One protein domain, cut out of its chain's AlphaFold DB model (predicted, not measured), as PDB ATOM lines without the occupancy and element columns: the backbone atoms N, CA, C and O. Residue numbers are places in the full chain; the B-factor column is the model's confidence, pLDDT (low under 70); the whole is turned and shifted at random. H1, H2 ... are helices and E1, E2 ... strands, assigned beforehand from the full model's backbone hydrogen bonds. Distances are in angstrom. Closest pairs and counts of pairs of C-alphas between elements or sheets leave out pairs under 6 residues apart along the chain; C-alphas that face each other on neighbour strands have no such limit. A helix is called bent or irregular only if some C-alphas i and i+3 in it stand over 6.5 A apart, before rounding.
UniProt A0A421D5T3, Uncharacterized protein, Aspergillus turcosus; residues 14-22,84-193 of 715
ATOM      1  N   SER A  14     -57.520  10.732   7.994       33.12
ATOM      2  CA  SER A  14     -56.742  11.710   8.762       33.12
ATOM      3  C   SER A  14     -55.250  11.363   8.741       33.12
ATOM      4  O   SER A  14     -54.734  10.802   9.704       33.12
ATOM      5  N   THR A  15     -54.556  11.670   7.644       32.03
ATOM      6  CA  THR A  15     -53.110  11.416   7.513       32.03
ATOM      7  C   THR A  15     -52.301  12.265   8.496       32.03
ATOM      8  O   THR A  15     -52.461  13.489   8.530       32.03
ATOM      9  N   ALA A  16     -51.389  11.644   9.247       35.09
ATOM     10  CA  ALA A  16     -50.314  12.342   9.945       35.09
ATOM     11  C   ALA A  16     -49.034  12.266   9.094       35.09
ATOM     12  O   ALA A  16     -48.806  11.297   8.374       35.09
ATOM     13  N   ARG A  17     -48.189  13.300   9.141       31.08
ATOM     14  CA  ARG A  17     -46.910  13.306   8.413       31.08
ATOM     15  C   ARG A  17     -45.764  13.374   9.402       31.08
ATOM     16  O   ARG A  17     -45.664  14.343  10.155       31.08
ATOM     17  N   ALA A  18     -44.927  12.344   9.400       33.91
ATOM     18  CA  ALA A  18     -43.734  12.264  10.219       33.91
ATOM     19  C   ALA A  18     -42.484  12.456   9.348       33.91
ATOM     20  O   ALA A  18     -42.542  12.558   8.121       33.91
ATOM     21  N   MET A  19     -41.329  12.566   9.994       31.67
ATOM     22  CA  MET A  19     -40.055  12.712   9.305       31.67
ATOM     23  C   MET A  19     -38.935  12.176  10.168       31.67
ATOM     24  O   MET A  19     -38.847  12.490  11.354       31.67
ATOM     25  N   ILE A  20     -38.058  11.420   9.523       34.38
ATOM     26  CA  ILE A  20     -36.872  10.844  10.126       34.38
ATOM     27  C   ILE A  20     -35.679  11.677   9.652       34.38
ATOM     28  O   ILE A  20     -35.602  12.069   8.488       34.38
ATOM     29  N   MET A  21     -34.748  11.976  10.555       28.81
ATOM     30  CA  MET A  21     -33.419  12.460  10.184       28.81
ATOM     31  C   MET A  21     -32.393  11.596  10.903       28.81
ATOM     32  O   MET A  21     -32.365  11.575  12.133       28.81
ATOM     33  N   ILE A  22     -31.569  10.885  10.134       28.62
ATOM     34  CA  ILE A  22     -30.541   9.973  10.639       28.62
ATOM     35  C   ILE A  22     -29.182  10.688  10.545       28.62
ATOM     36  O   ILE A  22     -28.640  10.818   9.447       28.62
ATOM     37  N   LEU A  84      -8.822  36.313  17.270       48.78
ATOM     38  CA  LEU A  84      -9.978  36.370  16.372       48.78
ATOM     39  C   LEU A  84     -10.543  34.980  16.035       48.78
ATOM     40  O   LEU A  84     -10.034  34.263  15.172       48.78
ATOM     41  N   MET A  85     -11.704  34.651  16.611       49.41
ATOM     42  CA  MET A  85     -12.540  33.529  16.161       49.41
ATOM     43  C   MET A  85     -12.967  33.683  14.688       49.41
ATOM     44  O   MET A  85     -13.999  34.283  14.371       49.41
ATOM     45  N   ILE A  86     -12.219  33.067  13.769       64.81
ATOM     46  CA  ILE A  86     -12.600  32.958  12.356       64.81
ATOM     47  C   ILE A  86     -13.826  32.037  12.241       64.81
ATOM     48  O   ILE A  86     -13.704  30.810  12.186       64.81
ATOM     49  N   ARG A  87     -15.026  32.627  12.174       56.16
ATOM     50  CA  ARG A  87     -16.287  31.903  11.952       56.16
ATOM     51  C   ARG A  87     -16.340  31.340  10.528       56.16
ATOM     52  O   ARG A  87     -16.853  31.976   9.609       56.16
ATOM     53  N   ARG A  88     -15.809  30.129  10.354       65.88
ATOM     54  CA  ARG A  88     -15.848  29.385   9.087       65.88
ATOM     55  C   ARG A  88     -17.285  29.003   8.715       65.88
ATOM     56  O   ARG A  88     -18.131  28.760   9.572       65.88
ATOM     57  N   THR A  89     -17.542  28.959   7.415       74.94
ATOM     58  CA  THR A  89     -18.827  28.601   6.796       74.94
ATOM     59  C   THR A  89     -18.683  27.307   5.993       74.94
ATOM     60  O   THR A  89     -17.568  26.900   5.670       74.94
ATOM     61  N   PHE A  90     -19.797  26.691   5.584       75.69
ATOM     62  CA  PHE A  90     -19.789  25.530   4.677       75.69
ATOM     63  C   PHE A  90     -19.035  25.788   3.355       75.69
ATOM     64  O   PHE A  90     -18.509  24.854   2.759       75.69
ATOM     65  N   LEU A  91     -18.940  27.050   2.918       78.00
ATOM     66  CA  LEU A  91     -18.225  27.470   1.703       78.00
ATOM     67  C   LEU A  91     -16.735  27.790   1.938       78.00
ATOM     68  O   LEU A  91     -16.023  28.111   0.991       78.00
ATOM     69  N   SER A  92     -16.255  27.742   3.185       82.19
ATOM     70  CA  SER A  92     -14.837  27.958   3.501       82.19
ATOM     71  C   SER A  92     -13.984  26.769   3.043       82.19
ATOM     72  O   SER A  92     -14.463  25.638   3.018       82.19
ATOM     73  N   ARG A  93     -12.716  27.019   2.709       82.62
ATOM     74  CA  ARG A  93     -11.736  26.042   2.195       82.62
ATOM     75  C   ARG A  93     -10.606  25.839   3.216       82.62
ATOM     76  O   ARG A  93     -10.259  26.787   3.926       82.62
ATOM     77  N   ILE A  94     -10.093  24.611   3.359       73.06
ATOM     78  CA  ILE A  94      -8.954  24.271   4.236       73.06
ATOM     79  C   ILE A  94      -8.095  23.191   3.540       73.06
ATOM     80  O   ILE A  94      -8.580  22.069   3.405       73.06
ATOM     81  N   PRO A  95      -6.821  23.463   3.176       79.19
ATOM     82  CA  PRO A  95      -6.152  24.775   3.178       79.19
ATOM     83  C   PRO A  95      -6.942  25.831   2.388       79.19
ATOM     84  O   PRO A  95      -7.836  25.485   1.631       79.19
ATOM     85  N   PHE A  96      -6.668  27.124   2.578       76.69
ATOM     86  CA  PHE A  96      -7.476  28.175   1.934       76.69
ATOM     87  C   PHE A  96      -7.498  28.062   0.398       76.69
ATOM     88  O   PHE A  96      -8.513  28.372  -0.225       76.69
ATOM     89  N   ASP A  97      -6.420  27.525  -0.172       81.19
ATOM     90  CA  ASP A  97      -6.230  27.267  -1.598       81.19
ATOM     91  C   ASP A  97      -6.789  25.903  -2.062       81.19
ATOM     92  O   ASP A  97      -6.559  25.500  -3.198       81.19
ATOM     93  N   SER A  98      -7.517  25.154  -1.215       84.06
ATOM     94  CA  SER A  98      -8.152  23.892  -1.623       84.06
ATOM     95  C   SER A  98      -9.358  24.138  -2.522       84.06
ATOM     96  O   SER A  98     -10.206  24.975  -2.222       84.06
ATOM     97  N   ASP A  99      -9.514  23.354  -3.590       86.50
ATOM     98  CA  ASP A  99     -10.731  23.404  -4.415       86.50
ATOM     99  C   ASP A  99     -11.971  22.872  -3.695       86.50
ATOM    100  O   ASP A  99     -13.093  23.330  -3.934       86.50
ATOM    101  N   ILE A 100     -11.752  21.961  -2.747       78.00
ATOM    102  CA  ILE A 100     -12.792  21.360  -1.921       78.00
ATOM    103  C   ILE A 100     -13.109  22.294  -0.745       78.00
ATOM    104  O   ILE A 100     -12.223  22.670   0.025       78.00
ATOM    105  N   ALA A 101     -14.379  22.676  -0.605       86.94
ATOM    106  CA  ALA A 101     -14.881  23.407   0.557       86.94
ATOM    107  C   ALA A 101     -15.241  22.442   1.703       86.94
ATOM    108  O   ALA A 101     -15.607  21.295   1.459       86.94
ATOM    109  N   ILE A 102     -15.225  22.919   2.952       81.25
ATOM    110  CA  ILE A 102     -15.572  22.132   4.152       81.25
ATOM    111  C   ILE A 102     -16.932  21.435   3.983       81.25
ATOM    112  O   ILE A 102     -17.075  20.261   4.314       81.25
ATOM    113  N   GLY A 103     -17.923  22.134   3.421       76.19
ATOM    114  CA  GLY A 103     -19.262  21.600   3.179       76.19
ATOM    115  C   GLY A 103     -19.345  20.487   2.132       76.19
ATOM    116  O   GLY A 103     -20.350  19.796   2.110       76.19
ATOM    117  N   ALA A 104     -18.315  20.277   1.306       79.19
ATOM    118  CA  ALA A 104     -18.246  19.153   0.367       79.19
ATOM    119  C   ALA A 104     -17.685  17.867   1.008       79.19
ATOM    120  O   ALA A 104     -17.852  16.785   0.453       79.19
ATOM    121  N   HIS A 105     -17.054  17.967   2.186       72.50
ATOM    122  CA  HIS A 105     -16.696  16.810   3.020       72.50
ATOM    123  C   HIS A 105     -17.802  16.414   4.008       72.50
ATOM    124  O   HIS A 105     -17.722  15.356   4.630       72.50
ATOM    125  N   ILE A 106     -18.825  17.256   4.176       69.06
ATOM    126  CA  ILE A 106     -20.015  16.930   4.962       69.06
ATOM    127  C   ILE A 106     -20.989  16.217   4.011       69.06
ATOM    128  O   ILE A 106     -21.347  16.809   2.992       69.06
ATOM    129  N   PRO A 107     -21.412  14.969   4.290       63.81
ATOM    130  CA  PRO A 107     -22.347  14.269   3.416       63.81
ATOM    131  C   PRO A 107     -23.660  15.063   3.288       63.81
ATOM    132  O   PRO A 107     -24.117  15.654   4.274       63.81
ATOM    133  N   PRO A 108     -24.277  15.113   2.093       63.31
ATOM    134  CA  PRO A 108     -25.512  15.861   1.889       63.31
ATOM    135  C   PRO A 108     -26.613  15.310   2.801       63.31
ATOM    136  O   PRO A 108     -26.762  14.096   2.940       63.31
ATOM    137  N   LEU A 109     -27.387  16.201   3.428       58.53
ATOM    138  CA  LEU A 109     -28.485  15.812   4.309       58.53
ATOM    139  C   LEU A 109     -29.564  15.068   3.505       58.53
ATOM    140  O   LEU A 109     -30.426  15.693   2.885       58.53
ATOM    141  N   GLN A 110     -29.525  13.736   3.534       57.03
ATOM    142  CA  GLN A 110     -30.618  12.894   3.067       57.03
ATOM    143  C   GLN A 110     -31.832  13.127   3.978       57.03
ATOM    144  O   GLN A 110     -31.727  13.107   5.206       57.03
ATOM    145  N   ARG A 111     -32.978  13.433   3.362       61.00
ATOM    146  CA  ARG A 111     -34.212  13.842   4.039       61.00
ATOM    147  C   ARG A 111     -35.377  13.038   3.483       61.00
ATOM    148  O   ARG A 111     -35.890  13.361   2.415       61.00
ATOM    149  N   GLU A 112     -35.813  12.041   4.236       60.53
ATOM    150  CA  GLU A 112     -36.943  11.190   3.871       60.53
ATOM    151  C   GLU A 112     -38.230  11.651   4.572       60.53
ATOM    152  O   GLU A 112     -38.219  12.060   5.738       60.53
ATOM    153  N   VAL A 113     -39.350  11.635   3.845       70.25
ATOM    154  CA  VAL A 113     -40.682  11.949   4.380       70.25
ATOM    155  C   VAL A 113     -41.411  10.629   4.584       70.25
ATOM    156  O   VAL A 113     -41.666   9.931   3.609       70.25
ATOM    157  N   VAL A 114     -41.771  10.304   5.826       68.12
ATOM    158  CA  VAL A 114     -42.519   9.079   6.133       68.12
ATOM    159  C   VAL A 114     -43.958   9.471   6.452       68.12
ATOM    160  O   VAL A 114     -44.252  10.060   7.497       68.12
ATOM    161  N   ASP A 115     -44.860   9.185   5.515       67.00
ATOM    162  CA  ASP A 115     -46.291   9.423   5.687       67.00
ATOM    163  C   ASP A 115     -46.885   8.346   6.602       67.00
ATOM    164  O   ASP A 115     -46.900   7.162   6.278       67.00
ATOM    165  N   VAL A 116     -47.370   8.778   7.767       68.88
ATOM    166  CA  VAL A 116     -47.829   7.910   8.854       68.88
ATOM    167  C   VAL A 116     -49.355   7.915   8.886       68.88
ATOM    168  O   VAL A 116     -50.007   8.850   9.364       68.88
ATOM    169  N   THR A 117     -49.953   6.857   8.351       77.88
ATOM    170  CA  THR A 117     -51.392   6.618   8.469       77.88
ATOM    171  C   THR A 117     -51.696   5.906   9.778       77.88
ATOM    172  O   THR A 117     -51.328   4.744   9.932       77.88
ATOM    173  N   PHE A 118     -52.432   6.566  10.675       77.81
ATOM    174  CA  PHE A 118     -53.081   5.873  11.788       77.81
ATOM    175  C   PHE A 118     -53.948   4.724  11.262       77.81
ATOM    176  O   PHE A 118     -54.749   4.925  10.340       77.81
ATOM    177  N   ASN A 119     -53.849   3.555  11.886       84.38
ATOM    178  CA  ASN A 119     -54.829   2.494  11.703       84.38
ATOM    179  C   ASN A 119     -56.177   2.884  12.353       84.38
ATOM    180  O   ASN A 119     -56.301   3.905  13.039       84.38
ATOM    181  N   TYR A 120     -57.228   2.092  12.123       85.94
ATOM    182  CA  TYR A 120     -58.574   2.435  12.598       85.94
ATOM    183  C   TYR A 120     -58.689   2.462  14.133       85.94
ATOM    184  O   TYR A 120     -59.444   3.286  14.653       85.94
ATOM    185  N   VAL A 121     -57.929   1.626  14.853       84.75
ATOM    186  CA  VAL A 121     -57.885   1.589  16.325       84.75
ATOM    187  C   VAL A 121     -57.187   2.838  16.853       84.75
ATOM    188  O   VAL A 121     -57.787   3.591  17.617       84.75
ATOM    189  N   GLU A 122     -55.970   3.118  16.378       80.94
ATOM    190  CA  GLU A 122     -55.176   4.298  16.747       80.94
ATOM    191  C   GLU A 122     -55.928   5.603  16.469       80.94
ATOM    192  O   GLU A 122     -55.937   6.517  17.295       80.94
ATOM    193  N   ALA A 123     -56.609   5.692  15.323       84.44
ATOM    194  CA  ALA A 123     -57.415   6.852  14.969       84.44
ATOM    195  C   ALA A 123     -58.590   7.048  15.941       84.44
ATOM    196  O   ALA A 123     -58.941   8.187  16.254       84.44
ATOM    197  N   ASP A 124     -59.209   5.969  16.426       88.31
ATOM    198  CA  ASP A 124     -60.302   6.029  17.399       88.31
ATOM    199  C   ASP A 124     -59.821   6.284  18.833       88.31
ATOM    200  O   ASP A 124     -60.458   7.049  19.559       88.31
ATOM    201  N   GLU A 125     -58.676   5.737  19.239       86.44
ATOM    202  CA  GLU A 125     -58.018   6.110  20.493       86.44
ATOM    203  C   GLU A 125     -57.601   7.579  20.482       86.44
ATOM    204  O   GLU A 125     -57.957   8.329  21.393       86.44
ATOM    205  N   TYR A 126     -56.956   8.053  19.415       87.50
ATOM    206  CA  TYR A 126     -56.618   9.465  19.271       87.50
ATOM    207  C   TYR A 126     -57.870  10.357  19.287       87.50
ATOM    208  O   TYR A 126     -57.852  11.413  19.928       87.50
ATOM    209  N   LYS A 127     -58.997   9.955  18.675       90.56
ATOM    210  CA  LYS A 127     -60.287  10.661  18.839       90.56
ATOM    211  C   LYS A 127     -60.711  10.708  20.313       90.56
ATOM    212  O   LYS A 127     -60.983  11.804  20.807       90.56
ATOM    213  N   LYS A 128     -60.715   9.570  21.020       91.44
ATOM    214  CA  LYS A 128     -61.095   9.456  22.444       91.44
ATOM    215  C   LYS A 128     -60.213  10.340  23.342       91.44
ATOM    216  O   LYS A 128     -60.751  11.162  24.083       91.44
ATOM    217  N   PHE A 129     -58.886  10.267  23.219       88.31
ATOM    218  CA  PHE A 129     -57.939  11.053  24.024       88.31
ATOM    219  C   PHE A 129     -57.882  12.539  23.655       88.31
ATOM    220  O   PHE A 129     -57.695  13.390  24.525       88.31
ATOM    221  N   SER A 130     -58.086  12.900  22.385       93.44
ATOM    222  CA  SER A 130     -58.105  14.312  21.978       93.44
ATOM    223  C   SER A 130     -59.419  15.027  22.324       93.44
ATOM    224  O   SER A 130     -59.415  16.250  22.477       93.44
ATOM    225  N   LEU A 131     -60.543  14.316  22.487       94.88
ATOM    226  CA  LEU A 131     -61.866  14.919  22.709       94.88
ATOM    227  C   LEU A 131     -61.963  15.821  23.968       94.88
ATOM    228  O   LEU A 131     -62.469  16.942  23.831       94.88
ATOM    229  N   PRO A 132     -61.451  15.452  25.165       94.88
ATOM    230  CA  PRO A 132     -61.467  16.321  26.352       94.88
ATOM    231  C   PRO A 132     -60.618  17.592  26.203       94.88
ATOM    232  O   PRO A 132     -60.850  18.594  26.894       94.88
ATOM    233  N   HIS A 133     -59.628  17.564  25.308       94.31
ATOM    234  CA  HIS A 133     -58.762  18.699  25.007       94.31
ATOM    235  C   HIS A 133     -59.305  19.561  23.852       94.31
ATOM    236  O   HIS A 133     -59.133  20.774  23.885       94.31
ATOM    237  N   LYS A 134     -60.034  18.976  22.891       94.31
ATOM    238  CA  LYS A 134     -60.790  19.693  21.845       94.31
ATOM    239  C   LYS A 134     -61.989  20.461  22.422       94.31
ATOM    240  O   LYS A 134     -62.209  21.617  22.069       94.31
ATOM    241  N   ARG A 135     -62.743  19.863  23.355       94.88
ATOM    242  CA  ARG A 135     -63.840  20.544  24.075       94.88
ATOM    243  C   ARG A 135     -63.291  21.723  24.886       94.88
ATOM    244  O   ARG A 135     -62.480  21.516  25.788       94.88
ATOM    245  N   GLY A 136     -63.712  22.955  24.596       92.06
ATOM    246  CA  GLY A 136     -63.177  24.162  25.251       92.06
ATOM    247  C   GLY A 136     -61.703  24.457  24.928       92.06
ATOM    248  O   GLY A 136     -60.990  25.019  25.763       92.06
ATOM    249  N   LEU A 137     -61.231  24.027  23.748       96.19
ATOM    250  CA  LEU A 137     -59.932  24.418  23.182       96.19
ATOM    251  C   LEU A 137     -59.887  25.913  22.836       96.19
ATOM    252  O   LEU A 137     -58.840  26.540  22.964       96.19
ATOM    253  N   PHE A 138     -61.033  26.475  22.461       96.56
ATOM    254  CA  PHE A 138     -61.283  27.910  22.449       96.56
ATOM    255  C   PHE A 138     -62.010  28.301  23.737       96.56
ATOM    256  O   PHE A 138     -62.877  27.569  24.217       96.56
ATOM    257  N   ILE A 139     -61.654  29.458  24.283       95.75
ATOM    258  CA  ILE A 139     -62.319  30.111  25.415       95.75
ATOM    259  C   ILE A 139     -62.506  31.591  25.076       95.75
ATOM    260  O   ILE A 139     -61.723  32.142  24.301       95.75
ATOM    261  N   LYS A 140     -63.529  32.256  25.622       96.31
ATOM    262  CA  LYS A 140     -63.644  33.716  25.479       96.31
ATOM    263  C   LYS A 140     -62.469  34.396  26.183       96.31
ATOM    264  O   LYS A 140     -62.050  33.950  27.252       96.31
ATOM    265  N   SER A 141     -61.928  35.448  25.577       92.31
ATOM    266  CA  SER A 141     -60.871  36.244  26.194       92.31
ATOM    267  C   SER A 141     -61.419  36.981  27.410       92.31
ATOM    268  O   SER A 141     -62.494  37.574  27.360       92.31
ATOM    269  N   GLN A 142     -60.651  36.974  28.499       92.12
ATOM    270  CA  GLN A 142     -60.962  37.752  29.701       92.12
ATOM    271  C   GLN A 142     -60.748  39.260  29.485       92.12
ATOM    272  O   GLN A 142     -61.313  40.065  30.216       92.12
ATOM    273  N   ILE A 143     -59.951  39.635  28.475       93.06
ATOM    274  CA  ILE A 143     -59.633  41.029  28.124       93.06
ATOM    275  C   ILE A 143     -60.657  41.595  27.125       93.06
ATOM    276  O   ILE A 143     -60.953  42.784  27.144       93.06
ATOM    277  N   ASP A 144     -61.210  40.747  26.252       94.56
ATOM    278  CA  ASP A 144     -62.204  41.132  25.246       94.56
ATOM    279  C   ASP A 144     -63.252  40.015  25.077       94.56
ATOM    280  O   ASP A 144     -63.005  39.051  24.346       94.56
ATOM    281  N   PRO A 145     -64.436  40.131  25.709       93.50
ATOM    282  CA  PRO A 145     -65.488  39.114  25.646       93.50
ATOM    283  C   PRO A 145     -66.024  38.794  24.239       93.50
ATOM    284  O   PRO A 145     -66.719  37.784  24.075       93.50
ATOM    285  N   ASN A 146     -65.717  39.623  23.232       94.75
ATOM    286  CA  ASN A 146     -66.091  39.405  21.834       94.75
ATOM    287  C   ASN A 146     -65.037  38.603  21.049       94.75
ATOM    288  O   ASN A 146     -65.302  38.182  19.923       94.75
ATOM    289  N   LYS A 147     -63.848  38.369  21.623       91.62
ATOM    290  CA  LYS A 147     -62.782  37.554  21.023       91.62
ATOM    291  C   LYS A 147     -62.668  36.196  21.713       91.62
ATOM    292  O   LYS A 147     -62.711  36.092  22.938       91.62
ATOM    293  N   TYR A 148     -62.429  35.154  20.924       94.69
ATOM    294  CA  TYR A 148     -62.003  33.848  21.423       94.69
ATOM    295  C   TYR A 148     -60.477  33.729  21.364       94.69
ATOM    296  O   TYR A 148     -59.846  34.188  20.413       94.69
ATOM    297  N   VAL A 149     -59.887  33.094  22.374       95.12
ATOM    298  CA  VAL A 149     -58.454  32.792  22.462       95.12
ATOM    299  C   VAL A 149     -58.234  31.299  22.685       95.12
ATOM    300  O   VAL A 149     -59.101  30.581  23.190       95.12
ATOM    301  N   TRP A 150     -57.053  30.823  22.298       94.75
ATOM    302  CA  TRP A 150     -56.653  29.437  22.502       94.75
ATOM    303  C   TRP A 150     -56.441  29.143  23.986       94.75
ATOM    304  O   TRP A 150     -55.654  29.795  24.673       94.75
ATOM    305  N   ASN A 151     -57.080  28.085  24.475       96.44
ATOM    306  CA  ASN A 151     -56.787  27.487  25.766       96.44
ATOM    307  C   ASN A 151     -55.422  26.789  25.685       96.44
ATOM    308  O   ASN A 151     -55.330  25.590  25.409       96.44
ATOM    309  N   MET A 152     -54.343  27.546  25.907       91.19
ATOM    310  CA  MET A 152     -52.965  27.083  25.704       91.19
ATOM    311  C   MET A 152     -52.615  25.821  26.507       91.19
ATOM    312  O   MET A 152     -51.787  25.029  26.061       91.19
ATOM    313  N   LYS A 153     -53.275  25.570  27.650       91.62
ATOM    314  CA  LYS A 153     -53.126  24.317  28.413       91.62
ATOM    315  C   LYS A 153     -53.655  23.109  27.629       91.62
ATOM    316  O   LYS A 153     -52.993  22.073  27.591       91.62
ATOM    317  N   LYS A 154     -54.819  23.242  26.983       93.75
ATOM    318  CA  LYS A 154     -55.408  22.188  26.142       93.75
ATOM    319  C   LYS A 154     -54.697  22.054  24.795       93.75
ATOM    320  O   LYS A 154     -54.429  20.930  24.382       93.75
ATOM    321  N   LEU A 155     -54.306  23.167  24.169       91.69
ATOM    322  CA  LEU A 155     -53.528  23.151  22.925       91.69
ATOM    323  C   LEU A 155     -52.185  22.427  23.115       91.69
ATOM    324  O   LEU A 155     -51.855  21.549  22.326       91.69
ATOM    325  N   ARG A 156     -51.450  22.707  24.203       88.44
ATOM    326  CA  ARG A 156     -50.192  22.004  24.520       88.44
ATOM    327  C   ARG A 156     -50.386  20.499  24.731       88.44
ATOM    328  O   ARG A 156     -49.589  19.735  24.202       88.44
ATOM    329  N   LYS A 157     -51.430  20.048  25.445       88.94
ATOM    330  CA  LYS A 157     -51.706  18.601  25.594       88.94
ATOM    331  C   LYS A 157     -52.152  17.947  24.271       88.94
ATOM    332  O   LYS A 157     -51.785  16.801  24.056       88.94
ATOM    333  N   LEU A 158     -52.838  18.655  23.362       89.69
ATOM    334  CA  LEU A 158     -53.102  18.150  22.000       89.69
ATOM    335  C   LEU A 158     -51.822  17.991  21.176       89.69
ATOM    336  O   LEU A 158     -51.615  16.925  20.611       89.69
ATOM    337  N   VAL A 159     -50.961  19.016  21.145       84.56
ATOM    338  CA  VAL A 159     -49.676  18.965  20.424       84.56
ATOM    339  C   VAL A 159     -48.803  17.832  20.964       84.56
ATOM    340  O   VAL A 159     -48.315  17.022  20.181       84.56
ATOM    341  N   LEU A 160     -48.677  17.710  22.291       83.94
ATOM    342  CA  LEU A 160     -47.957  16.602  22.926       83.94
ATOM    343  C   LEU A 160     -48.545  15.238  22.540       83.94
ATOM    344  O   LEU A 160     -47.784  14.364  22.151       83.94
ATOM    345  N   LEU A 161     -49.872  15.066  22.584       85.44
ATOM    346  CA  LEU A 161     -50.533  13.817  22.189       85.44
ATOM    347  C   LEU A 161     -50.224  13.447  20.728       85.44
ATOM    348  O   LEU A 161     -49.853  12.310  20.456       85.44
ATOM    349  N   THR A 162     -50.314  14.402  19.792       81.25
ATOM    350  CA  THR A 162     -49.979  14.153  18.377       81.25
ATOM    351  C   THR A 162     -48.498  13.868  18.149       81.25
ATOM    352  O   THR A 162     -48.168  12.969  17.381       81.25
ATOM    353  N   SER A 163     -47.598  14.602  18.808       76.56
ATOM    354  CA  SER A 163     -46.156  14.411  18.637       76.56
ATOM    355  C   SER A 163     -45.679  13.103  19.259       76.56
ATOM    356  O   SER A 163     -44.847  12.434  18.661       76.56
ATOM    357  N   TRP A 164     -46.209  12.709  20.421       75.88
ATOM    358  CA  TRP A 164     -45.804  11.478  21.107       75.88
ATOM    359  C   TRP A 164     -46.286  10.224  20.365       75.88
ATOM    360  O   TRP A 164     -45.500   9.302  20.175       75.88
ATOM    361  N   LEU A 165     -47.518  10.234  19.834       69.00
ATOM    362  CA  LEU A 165     -47.989   9.195  18.905       69.00
ATOM    363  C   LEU A 165     -47.126   9.129  17.633       69.00
ATOM    364  O   LEU A 165     -46.782   8.040  17.184       69.00
ATOM    365  N   GLY A 166     -46.727  10.283  17.087       65.94
ATOM    366  CA  GLY A 166     -45.808  10.350  15.948       65.94
ATOM    367  C   GLY A 166     -44.432   9.745  16.248       65.94
ATOM    368  O   GLY A 166     -43.930   8.964  15.446       65.94
ATOM    369  N   PHE A 167     -43.838  10.051  17.407       67.62
ATOM    370  CA  PHE A 167     -42.560   9.458  17.821       67.62
ATOM    371  C   PHE A 167     -42.666   7.949  18.058       67.62
ATOM    372  O   PHE A 167     -41.798   7.226  17.586       67.62
ATOM    373  N   HIS A 168     -43.736   7.468  18.697       60.81
ATOM    374  CA  HIS A 168     -43.975   6.034  18.892       60.81
ATOM    375  C   HIS A 168     -44.080   5.272  17.560       60.81
ATOM    376  O   HIS A 168     -43.474   4.216  17.406       60.81
ATOM    377  N   TYR A 169     -44.794   5.820  16.568       58.91
ATOM    378  CA  TYR A 169     -44.892   5.198  15.242       58.91
ATOM    379  C   TYR A 169     -43.543   5.197  14.502       58.91
ATOM    380  O   TYR A 169     -43.227   4.250  13.789       58.91
ATOM    381  N   LEU A 170     -42.711   6.232  14.682       58.09
ATOM    382  CA  LEU A 170     -41.341   6.220  14.159       58.09
ATOM    383  C   LEU A 170     -40.456   5.192  14.881       58.09
ATOM    384  O   LEU A 170     -39.664   4.526  14.228       58.09
ATOM    385  N   GLU A 171     -40.590   5.038  16.199       58.31
ATOM    386  CA  GLU A 171     -39.834   4.068  17.002       58.31
ATOM    387  C   GLU A 171     -40.181   2.615  16.642       58.31
ATOM    388  O   GLU A 171     -39.279   1.782  16.541       58.31
ATOM    389  N   SER A 172     -41.458   2.310  16.387       52.84
ATOM    390  CA  SER A 172     -41.890   0.978  15.946       52.84
ATOM    391  C   SER A 172     -41.558   0.699  14.475       52.84
ATOM    392  O   SER A 172     -41.178  -0.422  14.148       52.84
ATOM    393  N   ALA A 173     -41.613   1.704  13.593       52.41
ATOM    394  CA  ALA A 173     -41.198   1.569  12.193       52.41
ATOM    395  C   ALA A 173     -39.668   1.482  12.006       52.41
ATOM    396  O   ALA A 173     -39.205   0.912  11.020       52.41
ATOM    397  N   LEU A 174     -38.877   2.024  12.942       50.94
ATOM    398  CA  LEU A 174     -37.409   1.944  12.948       50.94
ATOM    399  C   LEU A 174     -36.854   0.728  13.710       50.94
ATOM    400  O   LEU A 174     -35.634   0.554  13.760       50.94
ATOM    401  N   HIS A 175     -37.709  -0.121  14.290       48.53
ATOM    402  CA  HIS A 175     -37.274  -1.348  14.955       48.53
ATOM    403  C   HIS A 175     -36.811  -2.400  13.936       48.53
ATOM    404  O   HIS A 175     -37.587  -3.216  13.442       48.53
ATOM    405  N   ALA A 176     -35.508  -2.402  13.667       48.75
ATOM    406  CA  ALA A 176     -34.817  -3.477  12.976       48.75
ATOM    407  C   ALA A 176     -33.682  -4.017  13.847       48.75
ATOM    408  O   ALA A 176     -32.894  -3.254  14.403       48.75
ATOM    409  N   GLU A 177     -33.562  -5.345  13.900       50.31
ATOM    410  CA  GLU A 177     -32.557  -6.069  14.695       50.31
ATOM    411  C   GLU A 177     -31.111  -5.696  14.322       50.31
ATOM    412  O   GLU A 177     -30.190  -5.873  15.116       50.31
ATOM    413  N   ASN A 178     -30.906  -5.126  13.129       51.03
ATOM    414  CA  ASN A 178     -29.637  -4.558  12.703       51.03
ATOM    415  C   ASN A 178     -29.824  -3.158  12.087       51.03
ATOM    416  O   ASN A 178     -30.058  -3.002  10.886       51.03
ATOM    417  N   ILE A 179     -29.661  -2.127  12.924       44.91
ATOM    418  CA  ILE A 179     -29.675  -0.711  12.517       44.91
ATOM    419  C   ILE A 179     -28.635  -0.412  11.427       44.91
ATOM    420  O   ILE A 179     -28.915   0.394  10.544       44.91
ATOM    421  N   ALA A 180     -27.466  -1.068  11.421       48.28
ATOM    422  CA  ALA A 180     -26.472  -0.847  10.371       48.28
ATOM    423  C   ALA A 180     -26.971  -1.349   9.005       48.28
ATOM    424  O   ALA A 180     -26.799  -0.651   8.006       48.28
ATOM    425  N   THR A 181     -27.666  -2.492   8.959       50.53
ATOM    426  CA  THR A 181     -28.329  -2.976   7.735       50.53
ATOM    427  C   THR A 181     -29.403  -1.998   7.259       50.53
ATOM    428  O   THR A 181     -29.450  -1.694   6.070       50.53
ATOM    429  N   VAL A 182     -30.215  -1.432   8.161       48.09
ATOM    430  CA  VAL A 182     -31.194  -0.394   7.781       48.09
ATOM    431  C   VAL A 182     -30.515   0.885   7.300       48.09
ATOM    432  O   VAL A 182     -30.952   1.438   6.301       48.09
ATOM    433  N   CYS A 183     -29.415   1.339   7.903       45.41
ATOM    434  CA  CYS A 183     -28.670   2.489   7.379       45.41
ATOM    435  C   CYS A 183     -28.068   2.222   5.986       45.41
ATOM    436  O   CYS A 183     -28.037   3.131   5.160       45.41
ATOM    437  N   VAL A 184     -27.634   0.989   5.693       51.34
ATOM    438  CA  VAL A 184     -27.158   0.586   4.355       51.34
ATOM    439  C   VAL A 184     -28.306   0.506   3.340       51.34
ATOM    440  O   VAL A 184     -28.117   0.914   2.194       51.34
ATOM    441  N   LEU A 185     -29.492   0.048   3.760       46.22
ATOM    442  CA  LEU A 185     -30.709   0.030   2.941       46.22
ATOM    443  C   LEU A 185     -31.260   1.443   2.698       46.22
ATOM    444  O   LEU A 185     -31.568   1.768   1.566       46.22
ATOM    445  N   VAL A 186     -31.311   2.328   3.694       47.22
ATOM    446  CA  VAL A 186     -31.723   3.737   3.509       47.22
ATOM    447  C   VAL A 186     -30.732   4.493   2.611       47.22
ATOM    448  O   VAL A 186     -31.130   5.364   1.841       47.22
ATOM    449  N   ALA A 187     -29.446   4.125   2.635       47.47
ATOM    450  CA  ALA A 187     -28.458   4.641   1.689       47.47
ATOM    451  C   ALA A 187     -28.603   4.071   0.257       47.47
ATOM    452  O   ALA A 187     -28.089   4.683  -0.678       47.47
ATOM    453  N   ASN A 188     -29.280   2.927   0.077       43.66
ATOM    454  CA  ASN A 188     -29.481   2.231  -1.203       43.66
ATOM    455  C   ASN A 188     -30.898   1.605  -1.261       43.66
ATOM    456  O   ASN A 188     -31.022   0.377  -1.201       43.66
ATOM    457  N   PRO A 189     -31.972   2.415  -1.306       38.88
ATOM    458  CA  PRO A 189     -33.321   1.942  -0.996       38.88
ATOM    459  C   PRO A 189     -33.867   0.953  -2.040       38.88
ATOM    460  O   PRO A 189     -34.008   1.330  -3.206       38.88
ATOM    461  N   PRO A 190     -34.245  -0.284  -1.651       43.22
ATOM    462  CA  PRO A 190     -35.189  -1.072  -2.435       43.22
ATOM    463  C   PRO A 190     -36.565  -0.389  -2.391       43.22
ATOM    464  O   PRO A 190     -36.920   0.243  -1.398       43.22
ATOM    465  N   GLU A 191     -37.349  -0.511  -3.464       41.66
ATOM    466  CA  GLU A 191     -38.446   0.429  -3.755       41.66
ATOM    467  C   GLU A 191     -39.583   0.479  -2.710       41.66
ATOM    468  O   GLU A 191     -40.289   1.485  -2.644       41.66
ATOM    469  N   THR A 192     -39.748  -0.547  -1.862       38.91
ATOM    470  CA  THR A 192     -40.661  -0.521  -0.702       38.91
ATOM    471  C   THR A 192     -40.172  -1.367   0.486       38.91
ATOM    472  O   THR A 192     -40.135  -2.596   0.430       38.91
ATOM    473  N   CYS A 193     -39.922  -0.733   1.637       35.75
ATOM    474  CA  CYS A 193     -39.906  -1.421   2.936       35.75
ATOM    475  C   CYS A 193     -41.319  -1.423   3.542       35.75
ATOM    476  O   CYS A 193     -41.687  -0.518   4.287       35.75
TER     477      CYS A 193
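AT A GLANCE: This is residues 14 to 22 and 84 to 193 of the 715 residues of an uncharacterized protein of Aspergillus turcosus (UniProt A0A421D5T3). Two helices, H2 and H3, make a narrow V, with the small hairpin of E3 and E4 at its closed end, and a two-stranded ribbon of E1 and E2 crosses the later part of H3, residues 162 to 173. From this ribbon the link from E2 leads away to the short H1 and the loop of residues 84 to 101 at the far end of the longest axis, while H4 lies beyond the end of H3, apart from it. The printed part has 119 residues with four named helices and four named strands, in the order E1 H1 E2 H2 E3 E4 H3 H4; the class is mixed, helices and strands, and the two sheets, E1 with E2 and E3 with E4, are antiparallel. The whole is extended, with a radius of gyration of the C-alphas of 22.7 A, and flat, spanning 66 by 45 by 20 A.

HOW THE PARTS SIT: E1, residues 16 to 20, and E2, residues 112 to 116, are antiparallel neighbours at 147 degrees, with N 18 and O 114 at 3.0 A and N 116 and O 16 at 3.0 A, within hydrogen-bond range. The closest C-alphas of E1 and H3, residues 152 to 173, are those of Ala 18 and Gly 166, 6.4 A apart. H2, residues 120 to 134, touches H3 with its residues 130 to 134 alone, at a shallow tilt of 18 degrees, opposite ways; the closest C-alphas are those of His 133 and Lys 154, 5.0 A apart. E3, residues 138 to 140, and E4, residues 148 to 150, form a hairpin, antiparallel at 136 degrees, with N 149 and O 139 at 2.8 A, within hydrogen-bond range. H4, residues 179 to 187, is apart from H3, and H1, residues 102 to 105, is apart from H2, H3 and H4. In H3 and H4 every O i to N i+4 pair is within hydrogen-bond range, in H2 9 of 11 are, and H1 is too short for such a pair.

IN THESE COORDINATES: E1 begins with C-alpha 16 at (-50.314, 12.342, 9.945) and is 13.5 A long; E2 is 12.4 A long. H2 is 19.7 A long and only just irregular, C-alphas 129 and 132 being 6.8 A apart. H3, the longest helix, runs 31.2 A from C-alpha 152 at (-52.965, 27.083, 25.704). H4 is 12.1 A long and ends with C-alpha 187 at (-28.458, 4.641, 1.689). H1 is 5.6 A long, and E3 and E4 are 7.0 A each.

THE WHOLE: The two C-alphas farthest apart, those of Asp 97 and Pro 145, are 66.3 A apart. Residues 23 to 83 are not printed, and C-alphas 22 and 84 are 33.9 A apart across this cut. Of the links that are printed whole, none is long. Residues 175 to 181, of which 179 to 181 belong to H4, stand free. The mean pLDDT of the printed part is 70.6, and 53 residues are under 70, namely 14 to 22, 84 to 88, 106 to 112, 114 to 116 and 165 to 193.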